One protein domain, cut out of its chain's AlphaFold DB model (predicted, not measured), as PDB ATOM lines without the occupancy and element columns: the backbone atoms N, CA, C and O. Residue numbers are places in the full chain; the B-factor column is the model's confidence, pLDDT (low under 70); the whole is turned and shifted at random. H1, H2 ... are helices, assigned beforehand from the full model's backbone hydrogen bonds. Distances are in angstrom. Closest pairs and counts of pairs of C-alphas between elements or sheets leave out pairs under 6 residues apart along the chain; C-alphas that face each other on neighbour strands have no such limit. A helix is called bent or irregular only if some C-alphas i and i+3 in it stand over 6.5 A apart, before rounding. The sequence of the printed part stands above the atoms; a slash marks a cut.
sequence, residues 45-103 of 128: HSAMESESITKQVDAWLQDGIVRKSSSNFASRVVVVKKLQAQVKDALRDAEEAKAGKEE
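AT A GLANCE: This is residues 45 to 103 of the 128 residues of the protein "GD15228" of Drosophila simulans (UniProt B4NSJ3). Two separate helices are joined by a long open loop: after H1 the link bows out, folds back past the beginning of H1 and runs on to H2, which sticks out as a free arm. The printed part has 59 residues with two named helices, H1 then H2, and no named strand; its class is all helix. It is extended, with a radius of gyration of the C-alphas of 17.5 A and spans of 56 by 25 by 18 A, the arm making much of the length.

IN THESE COORDINATES: H1, residues 47 to 62, is 22.6 A long and begins at C-alpha 47 (210.794, 149.898, 93.278). H2, residues 85 to 102, is 27.3 A long and ends at C-alpha 102 (171.651, 163.236, 108.788). H2 is neither bent nor irregular, but only just: C-alphas 85 and 88 are 6.1 A apart.

HOW THE PARTS SIT: H1 and H2 are apart, with no C-alpha of the one within 8 A of the other. In H1 every O i to N i+4 pair is within hydrogen-bond range; in H2, 10 of 14.

THE WHOLE: The C-alphas farthest apart, those of Asn 72 and Glu 103, are 56.6 A apart. The link, residues 63 to 84, is long. The printed part has no cut. Residues 84 to 103 have pLDDT under 70.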
ATOM      1  N   HIS A  45     214.952 147.977  99.077       90.19
ATOM      2  CA  HIS A  45     213.535 147.791  98.787       90.19
ATOM      3  C   HIS A  45     213.326 147.640  97.280       90.19
ATOM      4  O   HIS A  45     214.107 148.171  96.483       90.19
ATOM      5  N   SER A  46     212.280 146.919  96.884       92.62
ATOM      6  CA  SER A  46     211.827 146.920  95.490       92.62
ATOM      7  C   SER A  46     211.331 148.316  95.082       92.62
ATOM      8  O   SER A  46     210.984 149.131  95.939       92.62
ATOM      9  N   ALA A  47     211.257 148.597  93.776       92.56
ATOM     10  CA  ALA A  47     210.794 149.898  93.278       92.56
ATOM     11  C   ALA A  47     209.410 150.273  93.848       92.56
ATOM     12  O   ALA A  47     209.236 151.353  94.410       92.56
ATOM     13  N   MET A  48     208.469 149.325  93.838       90.50
ATOM     14  CA  MET A  48     207.114 149.515  94.366       90.50
ATOM     15  C   MET A  48     207.094 149.851  95.868       90.50
ATOM     16  O   MET A  48     206.351 150.729  96.315       90.50
ATOM     17  N   GLU A  49     207.922 149.173  96.664       91.81
ATOM     18  CA  GLU A  49     208.043 149.452  98.097       91.81
ATOM     19  C   GLU A  49     208.684 150.819  98.347       91.81
ATOM     20  O   GLU A  49     208.195 151.572  99.186       91.81
ATOM     21  N   SER A  50     209.734 151.173  97.598       91.44
ATOM     22  CA  SER A  50     210.390 152.478  97.736       91.44
ATOM     23  C   SER A  50     209.467 153.644  97.389       91.44
ATOM     24  O   SER A  50     209.466 154.651  98.098       91.44
ATOM     25  N   GLU A  51     208.626 153.496  96.364       93.25
ATOM     26  CA  GLU A  51     207.611 154.493  96.021       93.25
ATOM     27  C   GLU A  51     206.581 154.650  97.142       93.25
ATOM     28  O   GLU A  51     206.221 155.770  97.502       93.25
ATOM     29  N   SER A  52     206.136 153.536  97.727       92.06
ATOM     30  CA  SER A  52     205.173 153.544  98.834       92.06
ATOM     31  C   SER A  52     205.750 154.225 100.079       92.06
ATOM     32  O   SER A  52     205.080 155.055 100.692       92.06
ATOM     33  N   ILE A  53     207.010 153.923 100.413       93.25
ATOM     34  CA  ILE A  53     207.736 154.574 101.511       93.25
ATOM     35  C   ILE A  53     207.848 156.077 101.248       93.25
ATOM     36  O   ILE A  53     207.538 156.871 102.132       93.25
ATOM     37  N   THR A  54     208.262 156.469 100.042       93.81
ATOM     38  CA  THR A  54     208.483 157.881  99.693       93.81
ATOM     39  C   THR A  54     207.189 158.681  99.809       93.81
ATOM     40  O   THR A  54     207.169 159.685 100.511       93.81
ATOM     41  N   LYS A  55     206.079 158.182  99.249       95.00
ATOM     42  CA  LYS A  55     204.759 158.832  99.355       95.00
ATOM     43  C   LYS A  55     204.325 159.051 100.806       95.00
ATOM     44  O   LYS A  55     203.806 160.111 101.142       95.00
ATOM     45  N   GLN A  56     204.533 158.054 101.665       94.19
ATOM     46  CA  GLN A  56     204.157 158.149 103.074       94.19
ATOM     47  C   GLN A  56     205.059 159.120 103.847       94.19
ATOM     48  O   GLN A  56     204.565 159.904 104.655       94.19
ATOM     49  N   VAL A  57     206.369 159.091 103.593       94.44
ATOM     50  CA  VAL A  57     207.320 160.030 104.202       94.44
ATOM     51  C   VAL A  57     207.032 161.461 103.749       94.44
ATOM     52  O   VAL A  57     207.065 162.362 104.580       94.44
ATOM     53  N   ASP A  58     206.704 161.670 102.475       95.81
ATOM     54  CA  ASP A  58     206.358 162.988 101.943       95.81
ATOM     55  C   ASP A  58     205.082 163.541 102.585       95.81
ATOM     56  O   ASP A  58     205.066 164.707 102.973       95.81
ATOM     57  N   ALA A  59     204.052 162.710 102.787       95.12
ATOM     58  CA  ALA A  59     202.859 163.109 103.536       95.12
ATOM     59  C   ALA A  59     203.218 163.557 104.966       95.12
ATOM     60  O   ALA A  59     202.863 164.653 105.383       95.12
ATOM     61  N   TRP A  60     204.032 162.778 105.685       94.69
ATOM     62  CA  TRP A  60     204.477 163.140 107.035       94.69
ATOM     63  C   TRP A  60     205.387 164.368 107.100       94.69
ATOM     64  O   TRP A  60     205.439 165.029 108.138       94.69
ATOM     65  N   LEU A  61     206.128 164.662 106.030       92.19
ATOM     66  CA  LEU A  61     206.900 165.897 105.910       92.19
ATOM     67  C   LEU A  61     205.973 167.108 105.745       92.19
ATOM     68  O   LEU A  61     206.250 168.145 106.343       92.19
ATOM     69  N   GLN A  62     204.893 166.979 104.965       91.19
ATOM     70  CA  GLN A  62     203.884 168.035 104.800       91.19
ATOM     71  C   GLN A  62     203.097 168.274 106.091       91.19
ATOM     72  O   GLN A  62     202.910 169.421 106.488       91.19
ATOM     73  N   ASP A  63     202.728 167.201 106.791       88.88
ATOM     74  CA  ASP A  63     202.002 167.261 108.065       88.88
ATOM     75  C   ASP A  63     202.886 167.733 109.240       88.88
ATOM     76  O   ASP A  63     202.417 167.872 110.367       88.88
ATOM     77  N   GLY A  64     204.190 167.944 109.017       86.38
ATOM     78  CA  GLY A  64     205.136 168.366 110.055       86.38
ATOM     79  C   GLY A  64     205.455 167.294 111.107       86.38
ATOM     80  O   GLY A  64     206.086 167.599 112.120       86.38
ATOM     81  N   ILE A  65     205.062 166.037 110.872       88.94
ATOM     82  CA  ILE A  65     205.308 164.895 111.768       88.94
ATOM     83  C   ILE A  65     206.791 164.501 111.743       88.94
ATOM     84  O   ILE A  65     207.388 164.191 112.777       88.94
ATOM     85  N   VAL A  66     207.400 164.500 110.555       90.50
ATOM     86  CA  VAL A  66     208.820 164.175 110.351       90.50
ATOM     87  C   VAL A  66     209.556 165.410 109.839       90.50
ATOM     88  O   VAL A  66     208.993 166.252 109.149       90.50
ATOM     89  N   ARG A  67     210.853 165.513 110.149       90.62
ATOM     90  CA  ARG A  67     211.738 166.568 109.641       90.62
ATOM     91  C   ARG A  67     213.033 165.993 109.089       90.62
ATOM     92  O   ARG A  67     213.568 165.012 109.607       90.62
ATOM     93  N   LYS A  68     213.575 166.648 108.062       90.25
ATOM     94  CA  LYS A  68     214.913 166.336 107.544       90.25
ATOM     95  C   LYS A  68     215.952 166.627 108.628       90.25
ATOM     96  O   LYS A  68     215.911 167.666 109.281       90.25
ATOM     97  N   SER A  69     216.882 165.700 108.819       89.56
ATOM     98  CA  SER A  69     217.962 165.836 109.791       89.56
ATOM     99  C   SER A  69     219.210 165.102 109.312       89.56
ATOM    100  O   SER A  69     219.136 164.177 108.505       89.56
ATOM    101  N   SER A  70     220.364 165.518 109.818       88.69
ATOM    102  CA  SER A  70     221.570 164.696 109.850       88.69
ATOM    103  C   SER A  70     221.684 164.124 111.256       88.69
ATOM    104  O   SER A  70     221.453 164.854 112.211       88.69
ATOM    105  N   SER A  71     221.997 162.843 111.429       86.56
ATOM    106  CA  SER A  71     222.182 162.249 112.759       86.56
ATOM    107  C   SER A  71     223.214 161.118 112.718       86.56
ATOM    108  O   SER A  71     223.557 160.579 111.662       86.56
ATOM    109  N   ASN A  72     223.737 160.749 113.886       88.06
ATOM    110  CA  ASN A  72     224.609 159.580 114.031       88.06
ATOM    111  C   ASN A  72     223.833 158.291 114.346       88.06
ATOM    112  O   ASN A  72     224.454 157.253 114.546       88.06
ATOM    113  N   PHE A  73     222.500 158.360 114.337       88.62
ATOM    114  CA  PHE A  73     221.593 157.252 114.611       88.62
ATOM    115  C   PHE A  73     220.815 156.891 113.347       88.62
ATOM    116  O   PHE A  73     220.114 157.734 112.791       88.62
ATOM    117  N   ALA A  74     220.912 155.641 112.898       90.88
ATOM    118  CA  ALA A  74     220.143 155.152 111.755       90.88
ATOM    119  C   ALA A  74     219.574 153.755 112.024       90.88
ATOM    120  O   ALA A  74     220.313 152.775 112.162       90.88
ATOM    121  N   SER A  75     218.245 153.674 112.077       90.75
ATOM    122  CA  SER A  75     217.478 152.425 112.146       90.75
ATOM    123  C   SER A  75     216.997 152.006 110.756       90.75
ATOM    124  O   SER A  75     216.875 152.836 109.855       90.75
ATOM    125  N   ARG A  76     216.727 150.710 110.570       91.75
ATOM    126  CA  ARG A  76     216.204 150.185 109.299       91.75
ATOM    127  C   ARG A  76     214.717 150.498 109.147       91.75
ATOM    128  O   ARG A  76     213.971 150.430 110.119       91.75
ATOM    129  N   VAL A  77     214.296 150.761 107.912       91.69
ATOM    130  CA  VAL A  77     212.881 150.830 107.529       91.69
ATOM    131  C   VAL A  77     212.417 149.431 107.127       91.69
ATOM    132  O   VAL A  77     213.124 148.705 106.421       91.69
ATOM    133  N   VAL A  78     211.243 149.036 107.611       91.00
ATOM    134  CA  VAL A  78     210.622 147.742 107.313       91.00
ATOM    135  C   VAL A  78     209.243 148.001 106.734       91.00
ATOM    136  O   VAL A  78     208.462 148.765 107.299       91.00
ATOM    137  N   VAL A  79     208.946 147.358 105.608       91.00
ATOM    138  CA  VAL A  79     207.631 147.418 104.970       91.00
ATOM    139  C   VAL A  79     206.821 146.224 105.444       91.00
ATOM    140  O   VAL A  79     207.277 145.084 105.378       91.00
ATOM    141  N   VAL A  80     205.617 146.489 105.939       90.50
ATOM    142  CA  VAL A  80     204.699 145.456 106.421       90.50
ATOM    143  C   VAL A  80     203.391 145.578 105.659       90.50
ATOM    144  O   VAL A  80     202.787 146.650 105.598       90.50
ATOM    145  N   LYS A  81     202.929 144.464 105.088       88.75
ATOM    146  CA  LYS A  81     201.624 144.396 104.431       88.75
ATOM    147  C   LYS A  81     200.530 144.350 105.496       88.75
ATOM    148  O   LYS A  81     200.411 143.371 106.225       88.75
ATOM    149  N   LYS A  82     199.715 145.403 105.576       86.81
ATOM    150  CA  LYS A  82     198.531 145.415 106.445       86.81
ATOM    151  C   LYS A  82     197.433 144.525 105.853       86.81
ATOM    152  O   LYS A  82     197.159 144.588 104.653       86.81
ATOM    153  N   LEU A  83     196.797 143.707 106.692       85.25
ATOM    154  CA  LEU A  83     195.628 142.912 106.312       85.25
ATOM    155  C   LEU A  83     194.410 143.844 106.176       85.25
ATOM    156  O   LEU A  83     194.026 144.501 107.137       85.25
ATOM    157  N   GLN A  84     193.819 143.929 104.981       64.94
ATOM    158  CA  GLN A  84     192.801 144.943 104.657       64.94
ATOM    159  C   GLN A  84     191.379 144.637 105.152       64.94
ATOM    160  O   GLN A  84     190.533 145.523 105.072       64.94
ATOM    161  N   ALA A  85     191.108 143.432 105.663       58.69
ATOM    162  CA  ALA A  85     189.754 143.029 106.056       58.69
ATOM    163  C   ALA A  85     189.139 143.985 107.097       58.69
ATOM    164  O   ALA A  85     188.025 144.442 106.926       58.69
ATOM    165  N   GLN A  86     189.908 144.410 108.099       54.69
ATOM    166  CA  GLN A  86     189.381 145.219 109.208       54.69
ATOM    167  C   GLN A  86     189.385 146.735 108.945       54.69
ATOM    168  O   GLN A  86     188.778 147.494 109.691       54.69
ATOM    169  N   VAL A  87     190.083 147.201 107.901       58.91
ATOM    170  CA  VAL A  87     190.167 148.639 107.576       58.91
ATOM    171  C   VAL A  87     188.983 149.075 106.716       58.91
ATOM    172  O   VAL A  87     188.521 150.202 106.852       58.91
ATOM    173  N   LYS A  88     188.482 148.190 105.843       55.09
ATOM    174  CA  LYS A  88     187.300 148.472 105.016       55.09
ATOM    175  C   LYS A  88     186.008 148.451 105.826       55.09
ATOM    176  O   LYS A  88     185.190 149.341 105.627       55.09
ATOM    177  N   ASP A  89     185.867 147.498 106.742       55.38
ATOM    178  CA  ASP A  89     184.661 147.376 107.566       55.38
ATOM    179  C   ASP A  89     184.531 148.589 108.503       55.38
ATOM    180  O   ASP A  89     183.517 149.274 108.477       55.38
ATOM    181  N   ALA A  90     185.620 149.001 109.165       56.56
ATOM    182  CA  ALA A  90     185.621 150.199 110.013       56.56
ATOM    183  C   ALA A  90     185.375 151.522 109.250       56.56
ATOM    184  O   ALA A  90     184.854 152.475 109.826       56.56
ATOM    185  N   LEU A  91     185.757 151.603 107.967       58.12
ATOM    186  CA  LEU A  91     185.470 152.764 107.112       58.12
ATOM    187  C   LEU A  91     184.006 152.793 106.659       58.12
ATOM    188  O   LEU A  91     183.413 153.869 106.668       58.12
ATOM    189  N   ARG A  92     183.418 151.636 106.314       56.19
ATOM    190  CA  ARG A  92     181.981 151.533 106.009       56.19
ATOM    191  C   ARG A  92     181.126 151.848 107.230       56.19
ATOM    192  O   ARG A  92     180.215 152.658 107.119       56.19
ATOM    193  N   ASP A  93     181.472 151.299 108.389       56.53
ATOM    194  CA  ASP A  93     180.733 151.535 109.632       56.53
ATOM    195  C   ASP A  93     180.788 153.015 110.050       56.53
ATOM    196  O   ASP A  93     179.815 153.567 110.564       56.53
ATOM    197  N   ALA A  94     181.910 153.698 109.794       58.09
ATOM    198  CA  ALA A  94     182.053 155.127 110.062       58.09
ATOM    199  C   ALA A  94     181.275 156.014 109.071       58.09
ATOM    200  O   ALA A  94     180.810 157.086 109.464       58.09
ATOM    201  N   GLU A  95     181.138 155.599 107.809       59.09
ATOM    202  CA  GLU A  95     180.354 156.325 106.803       59.09
ATOM    203  C   GLU A  95     178.844 156.126 107.023       59.09
ATOM    204  O   GLU A  95     178.089 157.099 107.057       59.09
ATOM    205  N   GLU A  96     178.412 154.894 107.311       57.09
ATOM    206  CA  GLU A  96     177.016 154.567 107.635       57.09
ATOM    207  C   GLU A  96     176.566 155.233 108.955       57.09
ATOM    208  O   GLU A  96     175.457 155.766 109.041       57.09
ATOM    209  N   ALA A  97     177.448 155.338 109.958       56.78
ATOM    210  CA  ALA A  97     177.165 156.072 111.198       56.78
ATOM    211  C   ALA A  97     177.082 157.602 111.017       56.78
ATOM    212  O   ALA A  97     176.509 158.291 111.871       56.78
ATOM    213  N   LYS A  98     177.653 158.156 109.937       56.69
ATOM    214  CA  LYS A  98     177.468 159.570 109.573       56.69
ATOM    215  C   LYS A  98     176.178 159.788 108.783       56.69
ATOM    216  O   LYS A  98     175.478 160.748 109.089       56.69
ATOM    217  N   ALA A  99     175.817 158.874 107.885       52.66
ATOM    218  CA  ALA A  99     174.553 158.928 107.144       52.66
ATOM    219  C   ALA A  99     173.321 158.810 108.067       52.66
ATOM    220  O   ALA A  99     172.361 159.564 107.925       52.66
ATOM    221  N   GLY A 100     173.373 157.953 109.094       46.88
ATOM    222  CA  GLY A 100     172.270 157.788 110.055       46.88
ATOM    223  C   GLY A 100     172.037 158.972 111.009       46.88
ATOM    224  O   GLY A 100     171.021 159.010 111.702       46.88
ATOM    225  N   LYS A 101     172.957 159.945 111.074       51.19
ATOM    226  CA  LYS A 101     172.762 161.191 111.842       51.19
ATOM    227  C   LYS A 101     172.159 162.323 111.017       51.19
ATOM    228  O   LYS A 101     171.637 163.261 111.613       51.19
ATOM    229  N   GLU A 102     172.224 162.237 109.693       43.81
ATOM    230  CA  GLU A 102     171.651 163.236 108.788       43.81
ATOM    231  C   GLU A 102     170.152 162.975 108.553       43.81
ATOM    232  O   GLU A 102     169.364 163.913 108.560       43.81
ATOM    233  N   GLU A 103     169.717 161.707 108.512       42.19
ATOM    234  CA  GLU A 103     168.295 161.360 108.313       42.19
ATOM    235  C   GLU A 103     167.394 161.644 109.539       42.19
ATOM    236  O   GLU A 103     166.180 161.763 109.413       42.19
TER     237      GLU A 103